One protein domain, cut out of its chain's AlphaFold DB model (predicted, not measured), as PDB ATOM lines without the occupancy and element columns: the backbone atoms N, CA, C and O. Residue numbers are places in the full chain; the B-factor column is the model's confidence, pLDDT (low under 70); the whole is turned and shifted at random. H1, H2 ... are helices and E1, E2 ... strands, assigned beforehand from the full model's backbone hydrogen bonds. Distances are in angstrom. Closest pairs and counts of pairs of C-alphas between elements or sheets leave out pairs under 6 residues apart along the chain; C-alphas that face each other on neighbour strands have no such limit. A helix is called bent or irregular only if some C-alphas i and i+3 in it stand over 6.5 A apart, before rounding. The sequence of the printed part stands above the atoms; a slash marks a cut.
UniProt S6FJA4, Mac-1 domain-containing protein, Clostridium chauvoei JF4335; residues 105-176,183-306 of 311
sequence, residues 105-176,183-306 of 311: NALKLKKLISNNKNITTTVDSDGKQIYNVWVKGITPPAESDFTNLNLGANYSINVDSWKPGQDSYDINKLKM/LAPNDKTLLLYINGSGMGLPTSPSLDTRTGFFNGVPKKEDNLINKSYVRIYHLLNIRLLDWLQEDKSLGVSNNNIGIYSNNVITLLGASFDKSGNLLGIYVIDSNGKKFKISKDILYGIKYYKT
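Overview. This is residues 105 to 176 and 183 to 306 of the 311 residues of the protein "Mac-1 domain-containing protein" of Clostridium chauvoei JF4335 (UniProt S6FJA4). One strongly twisted sheet of eight strands makes the body, with the long bent strand E6 in its middle; H1 and H3, side by side, cover part of the sheet at E2, E6 and E7. H2 and the unnamed stretch 196 to 232 make a loose lobe at one side, which adds to the length, and little H4 sits near the sheet between E7 and E8. The printed part has 196 residues, with four named helices and eight named strands; along the chain come H1, then strands E1 to E4, then H2 and H3, then strands E5 to E7, then H4 and last E8. The sheet is branched at E6, which has three neighbours, and its neighbour pairs are antiparallel. The class is mixed, helices and strands, with 89 residues, under half, in named elements. The whole is compact, with a radius of gyration of the C-alphas of 18.4 A and spans of 58 by 44 by 37 A.

Along the chain. Find E6, residues 262 to 273, from C-alpha 262 at (17.849, -17.145, 13.033) over 28.7 A, bending by 78 degrees at residue 266. Its sheet also holds E1, 119 to 123; E2, 129 to 134; E3, 147 to 150; E4, 156 to 161; E5, 250 to 255, 17.1 A; E7, 278 to 284, 18.1 A; and E8, 300 to 305, ending at (6.870, -11.880, 28.000). H1, 105 to 115, begins at (20.348, -9.194, 40.257) and runs 15.3 A; H2 is 186 to 195, H3 233 to 243, 15.2 A, and H4 286 to 290.

Arrangement. Look beside E6: E2 and E5 lie on one side, N 270 to O 133 and N 265 to O 252 both at 2.9 A, and E7 on the other, N 268 to O 282 at 2.8 A. E5, E6 and E7 form a meander, each strand the antiparallel neighbour of the one before. E8 follows beside E7, N 302 to O 283 at 2.8 A, then E4, N 160 to O 301 at 2.9 A, and edge strand E3, N 147 to O 159 at 2.8 A. E1 and E2 form a hairpin, N 122 to O 130 at 3.0 A. H3 runs across E6 and E7, 9.3 A over the sheet. H1 touches H3 at a shallow tilt of 20 degrees, the same way; the closest C-alphas, Leu 109 and Leu 241, are 6.3 A apart. H2 and H4 only graze the sheet, with residues 186 to 187 and 286 to 288. In H1, H2 and H3 every O i to N i+4 pair is within hydrogen-bond range; irregular H4, with C-alphas 286 and 289 7.5 A apart, has 0 of 1, and 1 of 2 O i to N i+3 pairs.

Size, cuts and confidence. The farthest C-alphas, Asp 126 and Ser 206, are 58.0 A apart. Residues 177 to 182 are not printed; C-alphas 176 and 183 are 15.2 A apart. The links E2 to E3 and H2 to H3 are long. Mean pLDDT of the printed part is 75.8, with 66 residues under 70, among them 183 to 208, 255 to 262 and 287 to 298.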
ATOM      1  N   ASN A 105      21.151  -9.858  41.278       88.50
ATOM      2  CA  ASN A 105      20.348  -9.194  40.257       88.50
ATOM      3  C   ASN A 105      19.638  -7.951  40.798       88.50
ATOM      4  O   ASN A 105      19.676  -6.914  40.148       88.50
ATOM      5  N   ALA A 106      19.071  -8.010  42.003       89.25
ATOM      6  CA  ALA A 106      18.427  -6.864  42.635       89.25
ATOM      7  C   ALA A 106      19.421  -5.719  42.885       89.25
ATOM      8  O   ALA A 106      19.094  -4.550  42.687       89.25
ATOM      9  N   LEU A 107      20.667  -6.039  43.255       90.19
ATOM     10  CA  LEU A 107      21.720  -5.031  43.388       90.19
ATOM     11  C   LEU A 107      22.101  -4.411  42.033       90.19
ATOM     12  O   LEU A 107      22.259  -3.193  41.946       90.19
ATOM     13  N   LYS A 108      22.218  -5.227  40.976       91.50
ATOM     14  CA  LYS A 108      22.458  -4.737  39.609       91.50
ATOM     15  C   LYS A 108      21.316  -3.852  39.113       91.50
ATOM     16  O   LYS A 108      21.584  -2.775  38.596       91.50
ATOM     17  N   LEU A 109      20.067  -4.261  39.331       94.06
ATOM     18  CA  LEU A 109      18.889  -3.476  38.977       94.06
ATOM     19  C   LEU A 109      18.878  -2.136  39.718       94.06
ATOM     20  O   LEU A 109      18.665  -1.105  39.096       94.06
ATOM     21  N   LYS A 110      19.185  -2.116  41.021       92.81
ATOM     22  CA  LYS A 110      19.275  -0.863  41.784       92.81
ATOM     23  C   LYS A 110      20.294   0.108  41.175       92.81
ATOM     24  O   LYS A 110      20.010   1.297  41.079       92.81
ATOM     25  N   LYS A 111      21.455  -0.401  40.750       91.81
ATOM     26  CA  LYS A 111      22.483   0.395  40.061       91.81
ATOM     27  C   LYS A 111      22.019   0.867  38.678       91.81
ATOM     28  O   LYS A 111      22.274   2.005  38.305       91.81
ATOM     29  N   LEU A 112      21.337   0.007  37.924       91.75
ATOM     30  CA  LEU A 112      20.751   0.371  36.635       91.75
ATOM     31  C   LEU A 112      19.732   1.503  36.801       91.75
ATOM     32  O   LEU A 112      19.804   2.491  36.077       91.75
ATOM     33  N   ILE A 113      18.855   1.402  37.802       92.38
ATOM     34  CA  ILE A 113      17.822   2.406  38.067       92.38
ATOM     35  C   ILE A 113      18.413   3.748  38.500       92.38
ATOM     36  O   ILE A 113      17.915   4.790  38.095       92.38
ATOM     37  N   SER A 114      19.491   3.749  39.288       89.62
ATOM     38  CA  SER A 114      20.130   5.007  39.698       89.62
ATOM     39  C   SER A 114      20.834   5.734  38.551       89.62
ATOM     40  O   SER A 114      21.036   6.943  38.636       89.62
ATOM     41  N   ASN A 115      21.244   5.007  37.508       86.00
ATOM     42  CA  ASN A 115      22.113   5.531  36.456       86.00
ATOM     43  C   ASN A 115      21.377   5.818  35.141       86.00
ATOM     44  O   ASN A 115      21.821   6.676  34.378       86.00
ATOM     45  N   ASN A 116      20.289   5.104  34.851       80.94
ATOM     46  CA  ASN A 116      19.531   5.267  33.616       80.94
ATOM     47  C   ASN A 116      18.335   6.213  33.849       80.94
ATOM     48  O   ASN A 116      17.569   6.047  34.793       80.94
ATOM     49  N   LYS A 117      18.198   7.233  32.993       80.94
ATOM     50  CA  LYS A 117      17.119   8.235  33.068       80.94
ATOM     51  C   LYS A 117      15.850   7.815  32.317       80.94
ATOM     52  O   LYS A 117      14.795   8.390  32.559       80.94
ATOM     53  N   ASN A 118      15.937   6.815  31.441       88.69
ATOM     54  CA  ASN A 118      14.838   6.340  30.604       88.69
ATOM     55  C   ASN A 118      14.184   5.115  31.248       88.69
ATOM     56  O   ASN A 118      14.301   3.985  30.768       88.69
ATOM     57  N   ILE A 119      13.526   5.340  32.384       91.31
ATOM     58  CA  ILE A 119      12.877   4.289  33.167       91.31
ATOM     59  C   ILE A 119      11.435   4.683  33.422       91.31
ATOM     60  O   ILE A 119      11.157   5.792  33.876       91.31
ATOM     61  N   THR A 120      10.528   3.746  33.185       93.06
ATOM     62  CA  THR A 120       9.133   3.847  33.608       93.06
ATOM     63  C   THR A 120       8.815   2.733  34.596       93.06
ATOM     64  O   THR A 120       9.489   1.701  34.643       93.06
ATOM     65  N   THR A 121       7.804   2.943  35.434       93.81
ATOM     66  CA  THR A 121       7.354   1.932  36.395       93.81
ATOM     67  C   THR A 121       5.883   1.658  36.214       93.81
ATOM     68  O   THR A 121       5.102   2.594  36.065       93.81
ATOM     69  N   THR A 122       5.524   0.384  36.268       92.88
ATOM     70  CA  THR A 122       4.143  -0.078  36.132       92.88
ATOM     71  C   THR A 122       3.848  -1.105  37.221       92.88
ATOM     72  O   THR A 122       4.710  -1.366  38.069       92.88
ATOM     73  N   VAL A 123       2.630  -1.638  37.277       91.56
ATOM     74  CA  VAL A 123       2.240  -2.645  38.274       91.56
ATOM     75  C   VAL A 123       1.695  -3.886  37.585       91.56
ATOM     76  O   VAL A 123       1.003  -3.786  36.577       91.56
ATOM     77  N   ASP A 124       2.029  -5.063  38.111       86.12
ATOM     78  CA  ASP A 124       1.408  -6.307  37.663       86.12
ATOM     79  C   ASP A 124      -0.015  -6.473  38.221       86.12
ATOM     80  O   ASP A 124      -0.508  -5.655  39.002       86.12
ATOM     81  N   SER A 125      -0.683  -7.561  37.829       85.06
ATOM     82  CA  SER A 125      -2.035  -7.901  38.290       85.06
ATOM     83  C   SER A 125      -2.150  -8.077  39.807       85.06
ATOM     84  O   SER A 125      -3.245  -7.951  40.346       85.06
ATOM     85  N   ASP A 126      -1.039  -8.358  40.492       89.81
ATOM     86  CA  ASP A 126      -0.977  -8.523  41.944       89.81
ATOM     87  C   ASP A 126      -0.587  -7.208  42.652       89.81
ATOM     88  O   ASP A 126      -0.309  -7.203  43.854       89.81
ATOM     89  N   GLY A 127      -0.496  -6.094  41.916       90.12
ATOM     90  CA  GLY A 127      -0.072  -4.793  42.430       90.12
ATOM     91  C   GLY A 127       1.432  -4.683  42.703       90.12
ATOM     92  O   GLY A 127       1.867  -3.759  43.398       90.12
ATOM     93  N   LYS A 128       2.262  -5.605  42.201       92.12
ATOM     94  CA  LYS A 128       3.720  -5.545  42.381       92.12
ATOM     95  C   LYS A 128       4.340  -4.620  41.345       92.12
ATOM     96  O   LYS A 128       4.046  -4.702  40.158       92.12
ATOM     97  N   GLN A 129       5.268  -3.783  41.801       94.12
ATOM     98  CA  GLN A 129       5.984  -2.852  40.937       94.12
ATOM     99  C   GLN A 129       6.889  -3.574  39.924       94.12
ATOM    100  O   GLN A 129       7.699  -4.433  40.293       94.12
ATOM    101  N   ILE A 130       6.782  -3.151  38.668       95.06
ATOM    102  CA  ILE A 130       7.628  -3.520  37.534       95.06
ATOM    103  C   ILE A 130       8.474  -2.306  37.142       95.06
ATOM    104  O   ILE A 130       7.977  -1.180  37.086       95.06
ATOM    105  N   TYR A 131       9.749  -2.540  36.841       96.12
ATOM    106  CA  TYR A 131      10.670  -1.538  36.309       96.12
ATOM    107  C   TYR A 131      10.897  -1.789  34.820       96.12
ATOM    108  O   TYR A 131      11.490  -2.803  34.452       96.12
ATOM    109  N   ASN A 132      10.454  -0.865  33.972       95.62
ATOM    110  CA  ASN A 132      10.652  -0.904  32.527       95.62
ATOM    111  C   ASN A 132      11.821   0.015  32.176       95.62
ATOM    112  O   ASN A 132      11.738   1.234  32.328       95.62
ATOM    113  N   VAL A 133      12.930  -0.579  31.751       95.31
ATOM    114  CA  VAL A 133      14.166   0.140  31.450       95.31
ATOM    115  C   VAL A 133      14.362   0.183  29.945       95.31
ATOM    116  O   VAL A 133      14.399  -0.862  29.291       95.31
ATOM    117  N   TRP A 134      14.512   1.388  29.410       93.31
ATOM    118  CA  TRP A 134      14.611   1.641  27.980       93.31
ATOM    119  C   TRP A 134      16.041   1.990  27.585       93.31
ATOM    120  O   TRP A 134      16.828   2.528  28.373       93.31
ATOM    121  N   VAL A 135      16.383   1.664  26.343       90.62
ATOM    122  CA  VAL A 135      17.632   2.095  25.716       90.62
ATOM    123  C   VAL A 135      17.664   3.626  25.676       90.62
ATOM    124  O   VAL A 135      16.634   4.292  25.521       90.62
ATOM    125  N   LYS A 136      18.855   4.205  25.846       85.44
ATOM    126  CA  LYS A 136      19.025   5.658  25.829       85.44
ATOM    127  C   LYS A 136      18.537   6.252  24.504       85.44
ATOM    128  O   LYS A 136      18.758   5.694  23.435       85.44
ATOM    129  N   GLY A 137      17.872   7.399  24.603       83.44
ATOM    130  CA  GLY A 137      17.306   8.110  23.459       83.44
ATOM    131  C   GLY A 137      15.922   7.620  23.042       83.44
ATOM    132  O   GLY A 137      15.261   8.338  22.318       83.44
ATOM    133  N   ILE A 138      15.447   6.470  23.534       86.69
ATOM    134  CA  ILE A 138      14.065   6.041  23.301       86.69
ATOM    135  C   ILE A 138      13.131   6.787  24.249       86.69
ATOM    136  O   ILE A 138      13.277   6.664  25.467       86.69
ATOM    137  N   THR A 139      12.153   7.503  23.694       88.12
ATOM    138  CA  THR A 139      10.973   7.954  24.438       88.12
ATOM    139  C   THR A 139      10.073   6.750  24.744       88.12
ATOM    140  O   THR A 139       9.551   6.135  23.810       88.12
ATOM    141  N   PRO A 140       9.892   6.372  26.025       89.38
ATOM    142  CA  PRO A 140       9.044   5.245  26.399       89.38
ATOM    143  C   PRO A 140       7.580   5.480  26.006       89.38
ATOM    144  O   PRO A 140       7.044   6.538  26.344       89.38
ATOM    145  N   PRO A 141       6.899   4.508  25.375       88.12
ATOM    146  CA  PRO A 141       5.449   4.548  25.229       88.12
ATOM    147  C   PRO A 141       4.752   4.509  26.590       88.12
ATOM    148  O   PRO A 141       5.251   3.890  27.541       88.12
ATOM    149  N   ALA A 142       3.580   5.130  26.684       87.94
ATOM    150  CA  ALA A 142       2.717   4.981  27.848       87.94
ATOM    151  C   ALA A 142       2.061   3.592  27.848       87.94
ATOM    152  O   ALA A 142       1.859   2.984  26.799       87.94
ATOM    153  N   GLU A 143       1.656   3.081  29.014       85.44
ATOM    154  CA  GLU A 143       0.925   1.802  29.052       85.44
ATOM    155  C   GLU A 143      -0.385   1.853  28.260       85.44
ATOM    156  O   GLU A 143      -0.757   0.868  27.632       85.44
ATOM    157  N   SER A 144      -1.040   3.016  28.228       88.06
ATOM    158  CA  SER A 144      -2.251   3.249  27.438       88.06
ATOM    159  C   SER A 144      -2.022   3.230  25.927       88.06
ATOM    160  O   SER A 144      -2.994   3.126  25.185       88.06
ATOM    161  N   ASP A 145      -0.774   3.350  25.460       87.50
ATOM    162  CA  ASP A 145      -0.452   3.238  24.034       87.50
ATOM    163  C   ASP A 145      -0.474   1.774  23.559       87.50
ATOM    164  O   ASP A 145      -0.674   1.503  22.373       87.50
ATOM    165  N   PHE A 146      -0.302   0.813  24.472       87.56
ATOM    166  CA  PHE A 146      -0.295  -0.602  24.123       87.56
ATOM    167  C   PHE A 146      -1.710  -1.159  23.976       87.56
ATOM    168  O   PHE A 146      -2.527  -1.132  24.894       87.56
ATOM    169  N   THR A 147      -1.959  -1.789  22.832       86.50
ATOM    170  CA  THR A 147      -3.166  -2.576  22.574       86.50
ATOM    171  C   THR A 147      -2.859  -4.063  22.728       86.50
ATOM    172  O   THR A 147      -1.884  -4.561  22.159       86.50
ATOM    173  N   ASN A 148      -3.694  -4.797  23.472       85.75
ATOM    174  CA  ASN A 148      -3.603  -6.255  23.540       85.75
ATOM    175  C   ASN A 148      -4.256  -6.881  22.303       85.75
ATOM    176  O   ASN A 148      -5.443  -6.686  22.044       85.75
ATOM    177  N   LEU A 149      -3.478  -7.647  21.546       78.38
ATOM    178  CA  LEU A 149      -3.914  -8.306  20.322       78.38
ATOM    179  C   LEU A 149      -3.989  -9.800  20.556       78.38
ATOM    180  O   LEU A 149      -2.979 -10.436  20.851       78.38
ATOM    181  N   ASN A 150      -5.182 -10.359  20.386       79.31
ATOM    182  CA  ASN A 150      -5.389 -11.798  20.395       79.31
ATOM    183  C   ASN A 150      -5.075 -12.360  19.004       79.31
ATOM    184  O   ASN A 150      -5.746 -12.034  18.026       79.31
ATOM    185  N   LEU A 151      -4.047 -13.199  18.922       71.62
ATOM    186  CA  LEU A 151      -3.578 -13.825  17.687       71.62
ATOM    187  C   LEU A 151      -4.132 -15.250  17.505       71.62
ATOM    188  O   LEU A 151      -3.728 -15.953  16.578       71.62
ATOM    189  N   GLY A 152      -5.061 -15.677  18.367       68.69
ATOM    190  CA  GLY A 152      -5.589 -17.039  18.402       68.69
ATOM    191  C   GLY A 152      -4.670 -18.010  19.148       68.69
ATOM    192  O   GLY A 152      -3.585 -17.650  19.593       68.69
ATOM    193  N   ALA A 153      -5.122 -19.257  19.325       71.69
ATOM    194  CA  ALA A 153      -4.353 -20.336  19.968       71.69
ATOM    195  C   ALA A 153      -3.743 -19.966  21.344       71.69
ATOM    196  O   ALA A 153      -2.624 -20.363  21.660       71.69
ATOM    197  N   ASN A 154      -4.481 -19.201  22.160       68.56
ATOM    198  CA  ASN A 154      -4.044 -18.685  23.468       68.56
ATOM    199  C   ASN A 154      -2.796 -17.785  23.418       68.56
ATOM    200  O   ASN A 154      -2.108 -17.615  24.425       68.56
ATOM    201  N   TYR A 155      -2.509 -17.198  22.258       68.38
ATOM    202  CA  TYR A 155      -1.406 -16.274  22.074       68.38
ATOM    203  C   TYR A 155      -1.935 -14.845  21.965       68.38
ATOM    204  O   TYR A 155      -2.677 -14.509  21.040       68.38
ATOM    205  N   SER A 156      -1.546 -13.994  22.912       76.56
ATOM    206  CA  SER A 156      -1.785 -12.557  22.841       76.56
ATOM    207  C   SER A 156      -0.479 -11.782  22.934       76.56
ATOM    208  O   SER A 156       0.502 -12.237  23.526       76.56
ATOM    209  N   ILE A 157      -0.455 -10.610  22.308       81.50
ATOM    210  CA  ILE A 157       0.709  -9.731  22.284       81.50
ATOM    211  C   ILE A 157       0.278  -8.288  22.520       81.50
ATOM    212  O   ILE A 157      -0.720  -7.842  21.963       81.50
ATOM    213  N   ASN A 158       1.036  -7.557  23.334       86.94
ATOM    214  CA  ASN A 158       0.832  -6.122  23.509       86.94
ATOM    215  C   ASN A 158       1.660  -5.369  22.470       86.94
ATOM    216  O   ASN A 158       2.864  -5.624  22.339       86.94
ATOM    217  N   VAL A 159       1.015  -4.458  21.744       85.31
ATOM    218  CA  VAL A 159       1.633  -3.690  20.659       85.31
ATOM    219  C   VAL A 159       1.291  -2.214  20.795       85.31
ATOM    220  O   VAL A 159       0.119  -1.874  20.916       85.31
ATOM    221  N   ASP A 160       2.306  -1.359  20.740       86.31
ATOM    222  CA  ASP A 160       2.157   0.073  20.469       86.31
ATOM    223  C   ASP A 160       2.447   0.313  18.984       86.31
ATOM    224  O   ASP A 160       3.504  -0.079  18.475       86.31
ATOM    225  N   SER A 161       1.486   0.900  18.272       83.38
ATOM    226  CA  SER A 161       1.623   1.191  16.847       83.38
ATOM    227  C   SER A 161       2.652   2.287  16.610       83.38
ATOM    228  O   SER A 161       2.633   3.335  17.250       83.38
ATOM    229  N   TRP A 162       3.518   2.064  15.625       81.25
ATOM    230  CA  TRP A 162       4.566   3.004  15.262       81.25
ATOM    231  C   TRP A 162       3.976   4.315  14.742       81.25
ATOM    232  O   TRP A 162       3.071   4.324  13.899       81.25
ATOM    233  N   LYS A 163       4.537   5.428  15.219       76.31
ATOM    234  CA  LYS A 163       4.149   6.787  14.833       76.31
ATOM    235  C   LYS A 163       5.386   7.520  14.284       76.31
ATOM    236  O   LYS A 163       6.454   7.452  14.899       76.31
ATOM    237  N   PRO A 164       5.279   8.243  13.151       73.38
ATOM    238  CA  PRO A 164       6.364   9.097  12.671       73.38
ATOM    239  C   PRO A 164       6.816  10.096  13.741       73.38
ATOM    240  O   PRO A 164       5.990  10.641  14.468       73.38
ATOM    241  N   GLY A 165       8.121  10.361  13.812       70.31
ATOM    242  CA  GLY A 165       8.693  11.295  14.789       70.31
ATOM    243  C   GLY A 165       8.950  10.699  16.177       70.31
ATOM    244  O   GLY A 165       9.375  11.428  17.065       70.31
ATOM    245  N   GLN A 166       8.729   9.395  16.368       73.94
ATOM    246  CA  GLN A 166       9.230   8.669  17.537       73.94
ATOM    247  C   GLN A 166      10.727   8.350  17.390       73.94
ATOM    248  O   GLN A 166      11.215   8.123  16.282       73.94
ATOM    249  N   ASP A 167      11.439   8.221  18.512       78.31
ATOM    250  CA  ASP A 167      12.872   7.868  18.557       78.31
ATOM    251  C   ASP A 167      13.170   6.392  18.199       78.31
ATOM    252  O   ASP A 167      14.272   5.887  18.419       78.31
ATOM    253  N   SER A 168      12.180   5.667  17.668       78.62
ATOM    254  CA  SER A 168      12.290   4.264  17.268       78.62
ATOM    255  C   SER A 168      11.970   4.084  15.782       78.62
ATOM    256  O   SER A 168      11.132   4.787  15.214       78.62
ATOM    257  N   TYR A 169      12.638   3.121  15.142       79.12
ATOM    258  CA  TYR A 169      12.543   2.890  13.699       79.12
ATOM    259  C   TYR A 169      12.059   1.472  13.401       79.12
ATOM    260  O   TYR A 169      12.722   0.500  13.770       79.12
ATOM    261  N   ASP A 170      10.938   1.359  12.684       74.44
ATOM    262  CA  ASP A 170      10.340   0.079  12.293       74.44
ATOM    263  C   ASP A 170      10.465  -0.210  10.790       74.44
ATOM    264  O   ASP A 170       9.554  -0.003   9.980       74.44
ATOM    265  N   ILE A 171      11.652  -0.694  10.409       74.25
ATOM    266  CA  ILE A 171      11.974  -1.056   9.028       74.25
ATOM    267  C   ILE A 171      11.383  -2.433   8.712       74.25
ATOM    268  O   ILE A 171      11.943  -3.477   9.052       74.25
ATOM    269  N   ASN A 172      10.257  -2.430   8.001       70.00
ATOM    270  CA  ASN A 172       9.528  -3.639   7.635       70.00
ATOM    271  C   ASN A 172       9.964  -4.198   6.275       70.00
ATOM    272  O   ASN A 172      10.054  -3.478   5.277       70.00
ATOM    273  N   LYS A 173      10.168  -5.519   6.204       62.34
ATOM    274  CA  LYS A 173      10.475  -6.207   4.943       62.34
ATOM    275  C   LYS A 173       9.300  -6.067   3.972       62.34
ATOM    276  O   LYS A 173       8.181  -6.503   4.252       62.34
ATOM    277  N   LEU A 174       9.558  -5.510   2.790       59.94
ATOM    278  CA  LEU A 174       8.638  -5.604   1.661       59.94
ATOM    279  C   LEU A 174       8.794  -6.997   1.041       59.94
ATOM    280  O   LEU A 174       9.910  -7.450   0.803       59.94
ATOM    281  N   LYS A 175       7.680  -7.699   0.808       55.25
ATOM    282  CA  LYS A 175       7.674  -9.009   0.148       55.25
ATOM    283  C   LYS A 175       8.054  -8.813  -1.327       55.25
ATOM    284  O   LYS A 175       7.178  -8.699  -2.173       55.25
ATOM    285  N   MET A 176       9.346  -8.709  -1.619       49.06
ATOM    286  CA  MET A 176       9.878  -8.954  -2.953       49.06
ATOM    287  C   MET A 176      10.486 -10.349  -2.953       49.06
ATOM    288  O   MET A 176      11.353 -10.670  -2.139       49.06
ATOM    289  N   LEU A 183      22.226 -14.234   4.438       56.94
ATOM    290  CA  LEU A 183      21.886 -13.168   5.382       56.94
ATOM    291  C   LEU A 183      23.141 -12.725   6.152       56.94
ATOM    292  O   LEU A 183      23.812 -13.542   6.783       56.94
ATOM    293  N   ALA A 184      23.454 -11.429   6.112       57.53
ATOM    294  CA  ALA A 184      24.545 -10.845   6.888       57.53
ATOM    295  C   ALA A 184      24.069 -10.520   8.321       57.53
ATOM    296  O   ALA A 184      23.018  -9.893   8.475       57.53
ATOM    297  N   PRO A 185      24.805 -10.912   9.376       60.31
ATOM    298  CA  PRO A 185      24.475 -10.526  10.749       60.31
ATOM    299  C   PRO A 185      24.624  -9.003  10.981       60.31
ATOM    300  O   PRO A 185      25.421  -8.347  10.305       60.31
ATOM    301  N   ASN A 186      23.862  -8.433  11.930       57.16
ATOM    302  CA  ASN A 186      23.762  -6.974  12.147       57.16
ATOM    303  C   ASN A 186      25.109  -6.277  12.400       57.16
ATOM    304  O   ASN A 186      25.330  -5.174  11.906       57.16
ATOM    305  N   ASP A 187      26.002  -6.924  13.148       57.22
ATOM    306  CA  ASP A 187      27.355  -6.443  13.442       57.22
ATOM    307  C   ASP A 187      28.161  -6.214  12.156       57.22
ATOM    308  O   ASP A 187      28.729  -5.142  11.949       57.22
ATOM    309  N   LYS A 188      28.145  -7.180  11.236       65.12
ATOM    310  CA  LYS A 188      28.873  -7.089   9.966       65.12
ATOM    311  C   LYS A 188      28.297  -6.027   9.032       65.12
ATOM    312  O   LYS A 188      29.062  -5.353   8.350       65.12
ATOM    313  N   THR A 189      26.977  -5.856   9.008       64.56
ATOM    314  CA  THR A 189      26.320  -4.841   8.167       64.56
ATOM    315  C   THR A 189      26.600  -3.419   8.662       64.56
ATOM    316  O   THR A 189      26.831  -2.529   7.847       64.56
ATOM    317  N   LEU A 190      26.632  -3.197   9.979       66.12
ATOM    318  CA  LEU A 190      26.981  -1.896  10.563       66.12
ATOM    319  C   LEU A 190      28.469  -1.567  10.383       66.12
ATOM    320  O   LEU A 190      28.793  -0.443  10.007       66.12
ATOM    321  N   LEU A 191      29.371  -2.539  10.576       65.12
ATOM    322  CA  LEU A 191      30.804  -2.352  10.298       65.12
ATOM    323  C   LEU A 191      31.061  -2.065   8.820       65.12
ATOM    324  O   LEU A 191      31.849  -1.178   8.506       65.12
ATOM    325  N   LEU A 192      30.362  -2.760   7.920       64.69
ATOM    326  CA  LEU A 192      30.358  -2.428   6.502       64.69
ATOM    327  C   LEU A 192      29.916  -0.970   6.313       64.69
ATOM    328  O   LEU A 192      30.700  -0.154   5.854       64.69
ATOM    329  N   TYR A 193      28.708  -0.602   6.740       66.81
ATOM    330  CA  TYR A 193      28.149   0.724   6.465       66.81
ATOM    331  C   TYR A 193      29.008   1.881   7.007       66.81
ATOM    332  O   TYR A 193      29.289   2.839   6.283       66.81
ATOM    333  N   ILE A 194      29.465   1.776   8.259       65.69
ATOM    334  CA  ILE A 194      30.213   2.837   8.947       65.69
ATOM    335  C   ILE A 194      31.686   2.845   8.509       65.69
ATOM    336  O   ILE A 194      32.253   3.910   8.248       65.69
ATOM    337  N   ASN A 195      32.323   1.671   8.425       64.38
ATOM    338  CA  ASN A 195      33.774   1.558   8.254       64.38
ATOM    339  C   ASN A 195      34.221   1.161   6.852       64.38
ATOM    340  O   ASN A 195      35.403   1.302   6.555       64.38
ATOM    341  N   GLY A 196      33.314   0.695   6.001       60.03
ATOM    342  CA  GLY A 196      33.661   0.112   4.712       60.03
ATOM    343  C   GLY A 196      34.276  -1.278   4.848       60.03
ATOM    344  O   GLY A 196      34.915  -1.741   3.915       60.03
ATOM    345  N   SER A 197      34.143  -1.955   5.994       66.38
ATOM    346  CA  SER A 197      34.725  -3.288   6.190       66.38
ATOM    347  C   SER A 197      34.035  -4.325   5.296       66.38
ATOM    348  O   SER A 197      32.810  -4.433   5.301       66.38
ATOM    349  N   GLY A 198      34.802  -5.137   4.565       59.53
ATOM    350  CA  GLY A 198      34.241  -6.196   3.722       59.53
ATOM    351  C   GLY A 198      33.419  -7.222   4.521       59.53
ATOM    352  O   GLY A 198      33.868  -7.734   5.546       59.53
ATOM    353  N   MET A 199      32.228  -7.595   4.023       58.47
ATOM    354  CA  MET A 199      31.290  -8.509   4.719       58.47
ATOM    355  C   MET A 199      31.871  -9.903   5.037       58.47
ATOM    356  O   MET A 199      31.375 -10.594   5.933       58.47
ATOM    357  N   GLY A 200      32.899 -10.332   4.297       55.94
ATOM    358  CA  GLY A 200      33.570 -11.623   4.472       55.94
ATOM    359  C   GLY A 200      34.803 -11.592   5.379       55.94
ATOM    360  O   GLY A 200      35.183 -12.640   5.890       55.94
ATOM    361  N   LEU A 201      35.418 -10.425   5.597       52.81
ATOM    362  CA  LEU A 201      36.736 -10.298   6.227       52.81
ATOM    363  C   LEU A 201      36.816  -8.965   6.996       52.81
ATOM    364  O   LEU A 201      37.295  -7.975   6.444       52.81
ATOM    365  N   PRO A 202      36.366  -8.911   8.267       49.72
ATOM    366  CA  PRO A 202      36.419  -7.687   9.074       49.72
ATOM    367  C   PRO A 202      37.850  -7.175   9.315       49.72
ATOM    368  O   PRO A 202      38.022  -6.032   9.716       49.72
ATOM    369  N   THR A 203      38.864  -7.999   9.036       52.16
ATOM    370  CA  THR A 203      40.292  -7.677   9.143       52.16
ATOM    371  C   THR A 203      40.960  -7.374   7.798       52.16
ATOM    372  O   THR A 203      42.166  -7.140   7.769       52.16
ATOM    373  N   SER A 204      40.232  -7.413   6.673       54.66
ATOM    374  CA  SER A 204      40.824  -7.069   5.377       54.66
ATOM    375  C   SER A 204      41.020  -5.552   5.283       54.66
ATOM    376  O   SER A 204      40.059  -4.816   5.508       54.66
ATOM    377  N   PRO A 205      42.212  -5.064   4.891       56.97
ATOM    378  CA  PRO A 205      42.459  -3.635   4.687       56.97
ATOM    379  C   PRO A 205      41.717  -3.071   3.462       56.97
ATOM    380  O   PRO A 205      41.710  -1.863   3.240       56.97
ATOM    381  N   SER A 206      41.095  -3.932   2.648       61.09
ATOM    382  CA  SER A 206      40.316  -3.529   1.480       61.09
ATOM    383  C   SER A 206      38.962  -2.939   1.889       61.09
ATOM    384  O   SER A 206      38.100  -3.658   2.406       61.09
ATOM    385  N   LEU A 207      38.758  -1.657   1.589       66.25
ATOM    386  CA  LEU A 207      37.457  -1.000   1.700       66.25
ATOM    387  C   LEU A 207      36.459  -1.615   0.706       66.25
ATOM    388  O   LEU A 207      36.749  -1.775  -0.479       66.25
ATOM    389  N   ASP A 208      35.271  -1.946   1.194       69.25
ATOM    390  CA  ASP A 208      34.134  -2.362   0.388       69.25
ATOM    391  C   ASP A 208      33.577  -1.153  -0.367       69.25
ATOM    392  O   ASP A 208      33.158  -0.159   0.230       69.25
ATOM    393  N   THR A 209      33.539  -1.259  -1.691       70.56
ATOM    394  CA  THR A 209      33.195  -0.161  -2.605       70.56
ATOM    395  C   THR A 209      31.760   0.349  -2.470       70.56
ATOM    396  O   THR A 209      31.421   1.377  -3.051       70.56
ATOM    397  N   ARG A 210      30.897  -0.342  -1.716       69.75
ATOM    398  CA  ARG A 210      29.491   0.040  -1.519       69.75
ATOM    399  C   ARG A 210      29.283   1.048  -0.384       69.75
ATOM    400  O   ARG A 210      28.184   1.587  -0.279       69.75
ATOM    401  N   THR A 211      30.260   1.233   0.512       74.00
ATOM    402  CA  THR A 211      30.054   1.904   1.817       74.00
ATOM    403  C   THR A 211      31.327   2.594   2.346       74.00
ATOM    404  O   THR A 211      32.244   2.861   1.577       74.00
ATOM    405  N   GLY A 212      31.401   2.900   3.653       69.44
ATOM    406  CA  GLY A 212      32.567   3.545   4.272       69.44
ATOM    407  C   GLY A 212      32.429   5.055   4.432       69.44
ATOM    408  O   GLY A 212      33.433   5.762   4.438       69.44
ATOM    409  N   PHE A 213      31.197   5.544   4.603       72.19
ATOM    410  CA  PHE A 213      30.861   6.972   4.693       72.19
ATOM    411  C   PHE A 213      31.636   7.734   5.780       72.19
ATOM    412  O   PHE A 213      31.815   8.943   5.670       72.19
ATOM    413  N   PHE A 214      32.117   7.031   6.811       70.19
ATOM    414  CA  PHE A 214      32.857   7.606   7.936       70.19
ATOM    415  C   PHE A 214      34.273   7.021   8.074       70.19
ATOM    416  O   PHE A 214      34.810   6.930   9.179       70.19
ATOM    417  N   ASN A 215      34.894   6.558   6.985       67.88
ATOM    418  CA  ASN A 215      36.243   5.975   7.024       67.88
ATOM    419  C   ASN A 215      37.352   6.985   7.395       67.88
ATOM    420  O   ASN A 215      38.347   6.574   7.983       67.88
ATOM    421  N   GLY A 216      37.159   8.280   7.126       65.06
ATOM    422  CA  GLY A 216      38.110   9.354   7.444       65.06
ATOM    423  C   GLY A 216      38.000   9.930   8.860       65.06
ATOM    424  O   GLY A 216      38.781  10.806   9.221       65.06
ATOM    425  N   VAL A 217      37.042   9.469   9.671       67.38
ATOM    426  CA  VAL A 217      36.903   9.902  11.069       67.38
ATOM    427  C   VAL A 217      37.811   9.032  11.943       67.38
ATOM    428  O   VAL A 217      37.688   7.806  11.867       67.38
ATOM    429  N   PRO A 218      38.690   9.611  12.789       55.72
ATOM    430  CA  PRO A 218      39.483   8.852  13.747       55.72
ATOM    431  C   PRO A 218      38.555   8.054  14.657       55.72
ATOM    432  O   PRO A 218      37.884   8.594  15.539       55.72
ATOM    433  N   LYS A 219      38.481   6.748  14.417       59.72
ATOM    434  CA  LYS A 219      37.690   5.855  15.251       59.72
ATOM    435  C   LYS A 219      38.512   5.597  16.487       59.72
ATOM    436  O   LYS A 219      39.560   4.959  16.427       59.72
ATOM    437  N   LYS A 220      38.033   6.108  17.614       46.78
ATOM    438  CA  LYS A 220      38.450   5.590  18.906       46.78
ATOM    439  C   LYS A 220      37.894   4.161  18.991       46.78
ATOM    440  O   LYS A 220      36.781   3.948  19.451       46.78
ATOM    441  N   GLU A 221      38.687   3.233  18.464       49.19
ATOM    442  CA  GLU A 221      38.657   1.788  18.693       49.19
ATOM    443  C   GLU A 221      37.627   0.958  17.910       49.19
ATOM    444  O   GLU A 221      36.517   1.384  17.587       49.19
ATOM    445  N   ASP A 222      38.004  -0.303  17.703       51.12
ATOM    446  CA  ASP A 222      37.223  -1.462  17.254       51.12
ATOM    447  C   ASP A 222      35.978  -1.784  18.130       51.12
ATOM    448  O   ASP A 222      35.480  -2.908  18.141       51.12
ATOM    449  N   ASN A 223      35.453  -0.804  18.876       58.00
ATOM    450  CA  ASN A 223      34.548  -0.954  20.019       58.00
ATOM    451  C   ASN A 223      33.117  -0.432  19.793       58.00
ATOM    452  O   ASN A 223      32.304  -0.447  20.721       58.00
ATOM    453  N   LEU A 224      32.765   0.004  18.577       68.69
ATOM    454  CA  LEU A 224      31.393   0.444  18.269       68.69
ATOM    455  C   LEU A 224      30.374  -0.702  18.317       68.69
ATOM    456  O   LEU A 224      29.176  -0.457  18.457       68.69
ATOM    457  N   ILE A 225      30.833  -1.950  18.203       71.31
ATOM    458  CA  ILE A 225      29.969  -3.129  18.189       71.31
ATOM    459  C   ILE A 225      30.491  -4.173  19.166       71.31
ATOM    460  O   ILE A 225      31.674  -4.488  19.198       71.31
ATOM    461  N   ASN A 226      29.575  -4.751  19.939       74.06
ATOM    462  CA  ASN A 226      29.836  -5.894  20.801       74.06
ATOM    463  C   ASN A 226      28.806  -6.989  20.504       74.06
ATOM    464  O   ASN A 226      27.642  -6.704  20.218       74.06
ATOM    465  N   LYS A 227      29.232  -8.248  20.592       75.06
ATOM    466  CA  LYS A 227      28.385  -9.423  20.439       75.06
ATOM    467  C   LYS A 227      28.633 -10.386  21.590       75.06
ATOM    468  O   LYS A 227      29.755 -10.825  21.812       75.06
ATOM    469  N   SER A 228      27.561 -10.780  22.272       75.38
ATOM    470  CA  SER A 228      27.594 -11.887  23.230       75.38
ATOM    471  C   SER A 228      26.669 -12.991  22.767       75.38
ATOM    472  O   SER A 228      25.574 -12.744  22.266       75.38
ATOM    473  N   TYR A 229      27.094 -14.221  23.006       75.06
ATOM    474  CA  TYR A 229      26.270 -15.390  22.790       75.06
ATOM    475  C   TYR A 229      25.632 -15.826  24.112       75.06
ATOM    476  O   TYR A 229      26.322 -15.999  25.118       75.06
ATOM    477  N   VAL A 230      24.306 -15.934  24.128       71.19
ATOM    478  CA  VAL A 230      23.519 -16.125  25.350       71.19
ATOM    479  C   VAL A 230      22.558 -17.294  25.143       71.19
ATOM    480  O   VAL A 230      21.520 -17.135  24.514       71.19
ATOM    481  N   ARG A 231      22.918 -18.481  25.654       68.25
ATOM    482  CA  ARG A 231      22.085 -19.698  25.542       68.25
ATOM    483  C   ARG A 231      21.090 -19.891  26.691       68.25
ATOM    484  O   ARG A 231      20.148 -20.652  26.540       68.25
ATOM    485  N   ILE A 232      21.330 -19.269  27.846       74.50
ATOM    486  CA  ILE A 232      20.620 -19.580  29.096       74.50
ATOM    487  C   ILE A 232      19.938 -18.318  29.620       74.50
ATOM    488  O   ILE A 232      20.564 -17.258  29.694       74.50
ATOM    489  N   TYR A 233      18.683 -18.451  30.055       79.25
ATOM    490  CA  TYR A 233      17.857 -17.356  30.579       79.25
ATOM    491  C   TYR A 233      18.565 -16.520  31.660       79.25
ATOM    492  O   TYR A 233      18.529 -15.292  31.629       79.25
ATOM    493  N   HIS A 234      19.272 -17.165  32.596       80.69
ATOM    494  CA  HIS A 234      19.993 -16.454  33.658       80.69
ATOM    495  C   HIS A 234      21.064 -15.500  33.108       80.69
ATOM    496  O   HIS A 234      21.199 -14.374  33.587       80.69
ATOM    497  N   LEU A 235      21.792 -15.928  32.072       81.75
ATOM    498  CA  LEU A 235      22.797 -15.095  31.417       81.75
ATOM    499  C   LEU A 235      22.148 -13.952  30.632       81.75
ATOM    500  O   LEU A 235      22.681 -12.848  30.660       81.75
ATOM    501  N   LEU A 236      20.995 -14.185  29.994       84.06
ATOM    502  CA  LEU A 236      20.239 -13.127  29.313       84.06
ATOM    503  C   LEU A 236      19.830 -12.031  30.288       84.06
ATOM    504  O   LEU A 236      20.102 -10.862  30.035       84.06
ATOM    505  N   ASN A 237      19.254 -12.414  31.426       87.94
ATOM    506  CA  ASN A 237      18.855 -11.471  32.462       87.94
ATOM    507  C   ASN A 237      20.047 -10.614  32.932       87.94
ATOM    508  O   ASN A 237      19.999  -9.386  32.875       87.94
ATOM    509  N   ILE A 238      21.162 -11.253  33.303       86.69
ATOM    510  CA  ILE A 238      22.364 -10.534  33.749       86.69
ATOM    511  C   ILE A 238      22.900  -9.598  32.659       86.69
ATOM    512  O   ILE A 238      23.293  -8.477  32.973       86.69
ATOM    513  N   ARG A 239      22.926 -10.043  31.396       87.56
ATOM    514  CA  ARG A 239      23.423  -9.235  30.275       87.56
ATOM    515  C   ARG A 239      22.540  -8.031  30.000       87.56
ATOM    516  O   ARG A 239      23.085  -6.961  29.780       87.56
ATOM    517  N   LEU A 240      21.218  -8.172  30.062       90.88
ATOM    518  CA  LEU A 240      20.311  -7.036  29.895       90.88
ATOM    519  C   LEU A 240      20.460  -6.028  31.036       90.88
ATOM    520  O   LEU A 240      20.499  -4.830  30.772       90.88
ATOM    521  N   LEU A 241      20.638  -6.493  32.278       91.25
ATOM    522  CA  LEU A 241      20.936  -5.606  33.405       91.25
ATOM    523  C   LEU A 241      22.236  -4.817  33.206       91.25
ATOM    524  O   LEU A 241      22.322  -3.691  33.682       91.25
ATOM    525  N   ASP A 242      23.243  -5.388  32.539       88.81
ATOM    526  CA  ASP A 242      24.516  -4.712  32.261       88.81
ATOM    527  C   ASP A 242      24.413  -3.783  31.041       88.81
ATOM    528  O   ASP A 242      24.732  -2.603  31.139       88.81
ATOM    529  N   TRP A 243      23.909  -4.278  29.913       88.25
ATOM    530  CA  TRP A 243      23.876  -3.540  28.649       88.25
ATOM    531  C   TRP A 243      22.886  -2.384  28.626       88.25
ATOM    532  O   TRP A 243      23.154  -1.392  27.961       88.25
ATOM    533  N   LEU A 244      21.785  -2.452  29.378       91.19
ATOM    534  CA  LEU A 244      20.871  -1.311  29.511       91.19
ATOM    535  C   LEU A 244      21.459  -0.167  30.358       91.19
ATOM    536  O   LEU A 244      20.857   0.903  30.432       91.19
ATOM    537  N   GLN A 245      22.619  -0.367  31.001       85.94
ATOM    538  CA  GLN A 245      23.397   0.724  31.609       85.94
ATOM    539  C   GLN A 245      24.272   1.438  30.573       85.94
ATOM    540  O   GLN A 245      24.773   2.528  30.847       85.94
ATOM    541  N   GLU A 246      24.511   0.810  29.423       83.06
ATOM    542  CA  GLU A 246      25.404   1.317  28.395       83.06
ATOM    543  C   GLU A 246      24.626   2.186  27.401       83.06
ATOM    544  O   GLU A 246      23.474   1.918  27.062       83.06
ATOM    545  N   ASP A 247      25.277   3.234  26.906       80.81
ATOM    546  CA  ASP A 247      24.728   4.110  25.870       80.81
ATOM    547  C   ASP A 247      24.862   3.450  24.488       80.81
ATOM    548  O   ASP A 247      25.708   3.829  23.677       80.81
ATOM    549  N   LYS A 248      24.114   2.359  24.276       80.69
ATOM    550  CA  LYS A 248      24.208   1.508  23.082       80.69
ATOM    551  C   LYS A 248      22.841   1.082  22.572       80.69
ATOM    552  O   LYS A 248      21.961   0.716  23.345       80.69
ATOM    553  N   SER A 249      22.708   1.019  21.250       84.44
ATOM    554  CA  SER A 249      21.604   0.310  20.605       84.44
ATOM    555  C   SER A 249      21.785  -1.201  20.751       84.44
ATOM    556  O   SER A 249      22.899  -1.715  20.631       84.44
ATOM    557  N   LEU A 250      20.689  -1.926  20.987       86.38
ATOM    558  CA  LEU A 250      20.718  -3.363  21.245       86.38
ATOM    559  C   LEU A 250      19.929  -4.137  20.187       86.38
ATOM    560  O   LEU A 250      18.851  -3.735  19.751       86.38
ATOM    561  N   GLY A 251      20.469  -5.287  19.792       83.38
ATOM    562  CA  GLY A 251      19.801  -6.259  18.935       83.38
ATOM    563  C   GLY A 251      19.864  -7.643  19.566       83.38
ATOM    564  O   GLY A 251      20.867  -8.003  20.186       83.38
ATOM    565  N   VAL A 252      18.800  -8.423  19.407       81.12
ATOM    566  CA  VAL A 252      18.719  -9.796  19.914       81.12
ATOM    567  C   VAL A 252      18.459 -10.735  18.751       81.12
ATOM    568  O   VAL A 252      17.573 -10.498  17.934       81.12
ATOM    569  N   SER A 253      19.234 -11.815  18.673       77.62
ATOM    570  CA  SER A 253      18.943 -12.926  17.774       77.62
ATOM    571  C   SER A 253      18.168 -14.009  18.515       77.62
ATOM    572  O   SER A 253      18.607 -14.430  19.586       77.62
ATOM    573  N   ASN A 254      17.074 -14.497  17.940       72.62
ATOM    574  CA  ASN A 254      16.335 -15.645  18.454       72.62
ATOM    575  C   ASN A 254      16.149 -16.721  17.375       72.62
ATOM    576  O   ASN A 254      16.248 -16.455  16.173       72.62
ATOM    577  N   ASN A 255      15.912 -17.953  17.824       67.19
ATOM    578  CA  ASN A 255      15.521 -19.040  16.937       67.19
ATOM    579  C   ASN A 255      14.046 -18.850  16.590       67.19
ATOM    580  O   ASN A 255      13.210 -18.749  17.489       67.19
ATOM    581  N   ASN A 256      13.724 -18.817  15.303       58.06
ATOM    582  CA  ASN A 256      12.344 -18.874  14.850       58.06
ATOM    583  C   ASN A 256      11.921 -20.344  14.663       58.06
ATOM    584  O   ASN A 256      12.770 -21.233  14.534       58.06
ATOM    585  N   ILE A 257      10.613 -20.616  14.665       39.56
ATOM    586  CA  ILE A 257      10.072 -21.960  14.414       39.56
ATOM    587  C   ILE A 257      10.329 -22.297  12.938       39.56
ATOM    588  O   ILE A 257       9.582 -21.904  12.044       39.56
ATOM    589  N   GLY A 258      11.447 -22.975  12.688       38.56
ATOM    590  CA  GLY A 258      11.904 -23.396  11.370       38.56
ATOM    591  C   GLY A 258      13.374 -23.800  11.418       38.56
ATOM    592  O   GLY A 258      14.225 -23.014  11.843       38.56
ATOM    593  N   ILE A 259      13.663 -25.029  10.985       34.31
ATOM    594  CA  ILE A 259      15.013 -25.595  10.874       34.31
ATOM    595  C   ILE A 259      15.856 -24.581  10.070       34.31
ATOM    596  O   ILE A 259      15.514 -24.278   8.932       34.31
ATOM    597  N   TYR A 260      16.891 -23.995  10.686       39.62
ATOM    598  CA  TYR A 260      17.807 -22.973  10.124       39.62
ATOM    599  C   TYR A 260      17.399 -21.483  10.141       39.62
ATOM    600  O   TYR A 260      18.100 -20.668   9.538       39.62
ATOM    601  N   SER A 261      16.348 -21.059  10.852       53.41
ATOM    602  CA  SER A 261      15.937 -19.639  10.848       53.41
ATOM    603  C   SER A 261      16.336 -18.856  12.112       53.41
ATOM    604  O   SER A 261      15.600 -18.793  13.092       53.41
ATOM    605  N   ASN A 262      17.502 -18.201  12.073       63.81
ATOM    606  CA  ASN A 262      17.849 -17.145  13.033       63.81
ATOM    607  C   ASN A 262      17.122 -15.853  12.635       63.81
ATOM    608  O   ASN A 262      17.304 -15.369  11.515       63.81
ATOM    609  N   ASN A 263      16.324 -15.276  13.534       72.00
ATOM    610  CA  ASN A 263      15.755 -13.942  13.354       72.00
ATOM    611  C   ASN A 263      16.507 -12.943  14.229       72.00
ATOM    612  O   ASN A 263      16.883 -13.271  15.352       72.00
ATOM    613  N   VAL A 264      16.723 -11.728  13.727       74.81
ATOM    614  CA  VAL A 264      17.315 -10.641  14.511       74.81
ATOM    615  C   VAL A 264      16.288  -9.530  14.642       74.81
ATOM    616  O   VAL A 264      15.732  -9.073  13.646       74.81
ATOM    617  N   ILE A 265      16.049  -9.120  15.882       79.62
ATOM    618  CA  ILE A 265      15.088  -8.086  16.258       79.62
ATOM    619  C   ILE A 265      15.804  -6.970  17.012       79.62
ATOM    620  O   ILE A 265      16.804  -7.205  17.700       79.62
ATOM    621  N   THR A 266      15.295  -5.751  16.882       86.31
ATOM    622  CA  THR A 266      15.814  -4.591  17.612       86.31
ATOM    623  C   THR A 266      15.222  -4.593  19.014       86.31
ATOM    624  O   THR A 266      14.005  -4.687  19.150       86.31
ATOM    625  N   LEU A 267      16.060  -4.484  20.048       90.69
ATOM    626  CA  LEU A 267      15.625  -4.384  21.441       90.69
ATOM    627  C   LEU A 267      15.626  -2.919  21.875       90.69
ATOM    628  O   LEU A 267      16.645  -2.239  21.789       90.69
ATOM    629  N   LEU A 268      14.478  -2.457  22.364       92.31
ATOM    630  CA  LEU A 268      14.258  -1.084  22.817       92.31
ATOM    631  C   LEU A 268      14.241  -0.958  24.341       92.31
ATOM    632  O   LEU A 268      14.498   0.120  24.869       92.31
ATOM    633  N   GLY A 269      13.956  -2.046  25.054       93.50
ATOM    634  CA  GLY A 269      13.924  -2.055  26.511       93.50
ATOM    635  C   GLY A 269      13.621  -3.429  27.096       93.50
ATOM    636  O   GLY A 269      13.356  -4.389  26.366       93.50
ATOM    637  N   ALA A 270      13.649  -3.521  28.423       95.44
ATOM    638  CA  ALA A 270      13.297  -4.725  29.171       95.44
ATOM    639  C   ALA A 270      12.603  -4.399  30.499       95.44
ATOM    640  O   ALA A 270      12.868  -3.367  31.116       95.44
ATOM    641  N   SER A 271      11.749  -5.316  30.946       96.00
ATOM    642  CA  SER A 271      10.985  -5.211  32.192       96.00
ATOM    643  C   SER A 271      11.560  -6.131  33.260       96.00
ATOM    644  O   SER A 271      11.824  -7.305  32.988       96.00
ATOM    645  N   PHE A 272      11.705  -5.628  34.485       95.81
ATOM    646  CA  PHE A 272      12.236  -6.377  35.623       95.81
ATOM    647  C   PHE A 272      11.336  -6.273  36.855       95.81
ATOM    648  O   PHE A 272      10.757  -5.220  37.125       95.81
ATOM    649  N   ASP A 273      11.270  -7.344  37.645       93.69
ATOM    650  CA  ASP A 273      10.706  -7.277  38.997       93.69
ATOM    651  C   ASP A 273      11.681  -6.600  39.984       93.69
ATOM    652  O   ASP A 273      12.866  -6.405  39.699       93.69
ATOM    653  N   LYS A 274      11.219  -6.307  41.205       92.12
ATOM    654  CA  LYS A 274      12.058  -5.742  42.287       92.12
ATOM    655  C   LYS A 274      13.286  -6.579  42.670       92.12
ATOM    656  O   LYS A 274      14.186  -6.084  43.345       92.12
ATOM    657  N   SER A 275      13.306  -7.853  42.294       90.12
ATOM    658  CA  SER A 275      14.416  -8.770  42.552       90.12
ATOM    659  C   SER A 275      15.431  -8.796  41.400       90.12
ATOM    660  O   SER A 275      16.429  -9.517  41.497       90.12
ATOM    661  N   GLY A 276      15.202  -8.026  40.330       91.50
ATOM    662  CA  GLY A 276      16.012  -8.029  39.117       91.50
ATOM    663  C   GLY A 276      15.766  -9.249  38.228       91.50
ATOM    664  O   GLY A 276      16.678  -9.689  37.529       91.50
ATOM    665  N   ASN A 277      14.583  -9.861  38.276       91.56
ATOM    666  CA  ASN A 277      14.211 -10.933  37.354       91.56
ATOM    667  C   ASN A 277      13.577 -10.357  36.093       91.56
ATOM    668  O   ASN A 277      12.683  -9.524  36.182       91.56
ATOM    669  N   LEU A 278      14.034 -10.825  34.931       93.25
ATOM    670  CA  LEU A 278      13.521 -10.416  33.628       93.25
ATOM    671  C   LEU A 278      12.083 -10.919  33.427       93.25
ATOM    672  O   LEU A 278      11.839 -12.124  33.443       93.25
ATOM    673  N   LEU A 279      11.152 -10.006  33.189       93.38
ATOM    674  CA  LEU A 279       9.739 -10.304  32.941       93.38
ATOM    675  C   LEU A 279       9.399 -10.285  31.448       93.38
ATOM    676  O   LEU A 279       8.541 -11.041  30.990       93.38
ATOM    677  N   GLY A 280      10.088  -9.445  30.679       92.00
ATOM    678  CA  GLY A 280       9.846  -9.295  29.253       92.00
ATOM    679  C   GLY A 280      10.767  -8.286  28.586       92.00
ATOM    680  O   GLY A 280      11.577  -7.634  29.246       92.00
ATOM    681  N   ILE A 281      10.648  -8.189  27.265       93.00
ATOM    682  CA  ILE A 281      11.434  -7.291  26.417       93.00
ATOM    683  C   ILE A 281      10.531  -6.527  25.449       93.00
ATOM    684  O   ILE A 281       9.549  -7.076  24.946       93.00
ATOM    685  N   TYR A 282      10.900  -5.280  25.166       91.81
ATOM    686  CA  TYR A 282      10.268  -4.428  24.161       91.81
ATOM    687  C   TYR A 282      11.108  -4.445  22.893       91.81
ATOM    688  O   TYR A 282      12.312  -4.170  22.942       91.81
ATOM    689  N   VAL A 283      10.497  -4.784  21.762       88.31
ATOM    690  CA  VAL A 283      11.227  -5.014  20.513       88.31
ATOM    691  C   VAL A 283      10.486  -4.501  19.288       88.31
ATOM    692  O   VAL A 283       9.265  -4.371  19.288       88.31
ATOM    693  N   ILE A 284      11.242  -4.302  18.215       85.31
ATOM    694  CA  ILE A 284      10.734  -4.093  16.860       85.31
ATOM    695  C   ILE A 284      11.252  -5.228  15.968       85.31
ATOM    696  O   ILE A 284      12.419  -5.623  16.058       85.31
ATOM    697  N   ASP A 285      10.384  -5.762  15.104       78.94
ATOM    698  CA  ASP A 285      10.694  -6.896  14.227       78.94
ATOM    699  C   ASP A 285      10.302  -6.615  12.772       78.94
ATOM    700  O   ASP A 285       9.119  -6.547  12.432       78.94
ATOM    701  N   SER A 286      11.318  -6.588  11.905       74.56
ATOM    702  CA  SER A 286      11.194  -6.380  10.458       74.56
ATOM    703  C   SER A 286      10.310  -7.403   9.727       74.56
ATOM    704  O   SER A 286       9.863  -7.142   8.604       74.56
ATOM    705  N   ASN A 287      10.046  -8.573  10.321       69.12
ATOM    706  CA  ASN A 287       9.119  -9.568   9.767       69.12
ATOM    707  C   ASN A 287       7.639  -9.219  10.008       69.12
ATOM    708  O   ASN A 287       6.772  -9.997   9.599       69.12
ATOM    709  N   GLY A 288       7.330  -8.078  10.638       55.56
ATOM    710  CA  GLY A 288       5.974  -7.649  10.984       55.56
ATOM    711  C   GLY A 288       4.963  -7.778   9.841       55.56
ATOM    712  O   GLY A 288       3.838  -8.209  10.072       55.56
ATOM    713  N   LYS A 289       5.376  -7.543   8.587       51.12
ATOM    714  CA  LYS A 289       4.511  -7.627   7.392       51.12
ATOM    715  C   LYS A 289       3.916  -9.015   7.096       51.12
ATOM    716  O   LYS A 289       2.897  -9.087   6.412       51.12
ATOM    717  N   LYS A 290       4.495 -10.119   7.597       48.53
ATOM    718  CA  LYS A 290       3.893 -11.467   7.447       48.53
ATOM    719  C   LYS A 290       2.575 -11.613   8.220       48.53
ATOM    720  O   LYS A 290       1.786 -12.491   7.885       48.53
ATOM    721  N   PHE A 291       2.323 -10.734   9.189       46.75
ATOM    722  CA  PHE A 291       1.118 -10.701  10.001       46.75
ATOM    723  C   PHE A 291       0.492  -9.311   9.851       46.75
ATOM    724  O   PHE A 291       0.859  -8.375  10.549       46.75
ATOM    725  N   LYS A 292      -0.435  -9.141   8.903       49.56
ATOM    726  CA  LYS A 292      -1.366  -8.001   8.913       49.56
ATOM    727  C   LYS A 292      -2.229  -8.203  10.166       49.56
ATOM    728  O   LYS A 292      -3.170  -8.986  10.116       49.56
ATOM    729  N   ILE A 293      -1.816  -7.648  11.308       51.12
ATOM    730  CA  ILE A 293      -2.369  -8.061  12.611       51.12
ATOM    731  C   ILE A 293      -3.854  -7.666  12.726       51.12
ATOM    732  O   ILE A 293      -4.644  -8.413  13.291       51.12
ATOM    733  N   SER A 294      -4.264  -6.569  12.083       48.00
ATOM    734  CA  SER A 294      -5.655  -6.274  11.709       48.00
ATOM    735  C   SER A 294      -5.676  -5.178  10.626       48.00
ATOM    736  O   SER A 294      -4.618  -4.723  10.187       48.00
ATOM    737  N   LYS A 295      -6.864  -4.765  10.155       47.84
ATOM    738  CA  LYS A 295      -7.023  -3.673   9.170       47.84
ATOM    739  C   LYS A 295      -6.495  -2.317   9.674       47.84
ATOM    740  O   LYS A 295      -6.140  -1.498   8.832       47.84
ATOM    741  N   ASP A 296      -6.368  -2.143  10.994       48.16
ATOM    742  CA  ASP A 296      -6.198  -0.829  11.633       48.16
ATOM    743  C   ASP A 296      -4.957  -0.720  12.541       48.16
ATOM    744  O   ASP A 296      -4.699   0.342  13.098       48.16
ATOM    745  N   ILE A 297      -4.157  -1.788  12.689       52.97
ATOM    746  CA  ILE A 297      -2.974  -1.794  13.566       52.97
ATOM    747  C   ILE A 297      -1.722  -2.024  12.734       52.97
ATOM    748  O   ILE A 297      -1.385  -3.149  12.343       52.97
ATOM    749  N   LEU A 298      -1.045  -0.912  12.447       53.50
ATOM    750  CA  LEU A 298       0.291  -0.927  11.883       53.50
ATOM    751  C   LEU A 298       1.300  -1.357  12.950       53.50
ATOM    752  O   LEU A 298       1.150  -1.077  14.138       53.50
ATOM    753  N   TYR A 299       2.303  -2.059  12.436       71.50
ATOM    754  CA  TYR A 299       3.616  -2.378  12.984       71.50
ATOM    755  C   TYR A 299       4.118  -1.413  14.073       71.50
ATOM    756  O   TYR A 299       3.756  -0.242  14.076       71.50
ATOM    757  N   GLY A 300       4.959  -1.896  14.987       77.69
ATOM    758  CA  GLY A 300       5.519  -1.069  16.049       77.69
ATOM    759  C   GLY A 300       6.128  -1.875  17.189       77.69
ATOM    760  O   GLY A 300       6.605  -3.000  16.991       77.69
ATOM    761  N   ILE A 301       6.138  -1.283  18.379       87.69
ATOM    762  CA  ILE A 301       6.814  -1.834  19.553       87.69
ATOM    763  C   ILE A 301       5.986  -2.985  20.111       87.69
ATOM    764  O   ILE A 301       4.834  -2.821  20.504       87.69
ATOM    765  N   LYS A 302       6.599  -4.162  20.184       87.12
ATOM    766  CA  LYS A 302       6.008  -5.385  20.725       87.12
ATOM    767  C   LYS A 302       6.589  -5.685  22.091       87.12
ATOM    768  O   LYS A 302       7.809  -5.665  22.256       87.12
ATOM    769  N   TYR A 303       5.734  -6.047  23.038       89.12
ATOM    770  CA  TYR A 303       6.172  -6.595  24.316       89.12
ATOM    771  C   TYR A 303       6.114  -8.125  24.297       89.12
ATOM    772  O   TYR A 303       5.041  -8.718  24.171       89.12
ATOM    773  N   TYR A 304       7.271  -8.768  24.458       86.12
ATOM    774  CA  TYR A 304       7.373 -10.216  24.619       86.12
ATOM    775  C   TYR A 304       7.640 -10.575  26.073       86.12
ATOM    776  O   TYR A 304       8.724 -10.321  26.606       86.12
ATOM    777  N   LYS A 305       6.667 -11.246  26.697       87.56
ATOM    778  CA  LYS A 305       6.870 -11.880  28.000       87.56
ATOM    779  C   LYS A 305       7.992 -12.908  27.880       87.56
ATOM    780  O   LYS A 305       7.960 -13.775  27.009       87.56
ATOM    781  N   THR A 306       8.984 -12.805  28.754       83.19
ATOM    782  CA  THR A 306      10.122 -13.722  28.783       83.19
ATOM    783  C   THR A 306      10.011 -14.583  30.026       83.19
ATOM    784  O   THR A 306      10.002 -14.082  31.146       83.19
TER     785      THR A 306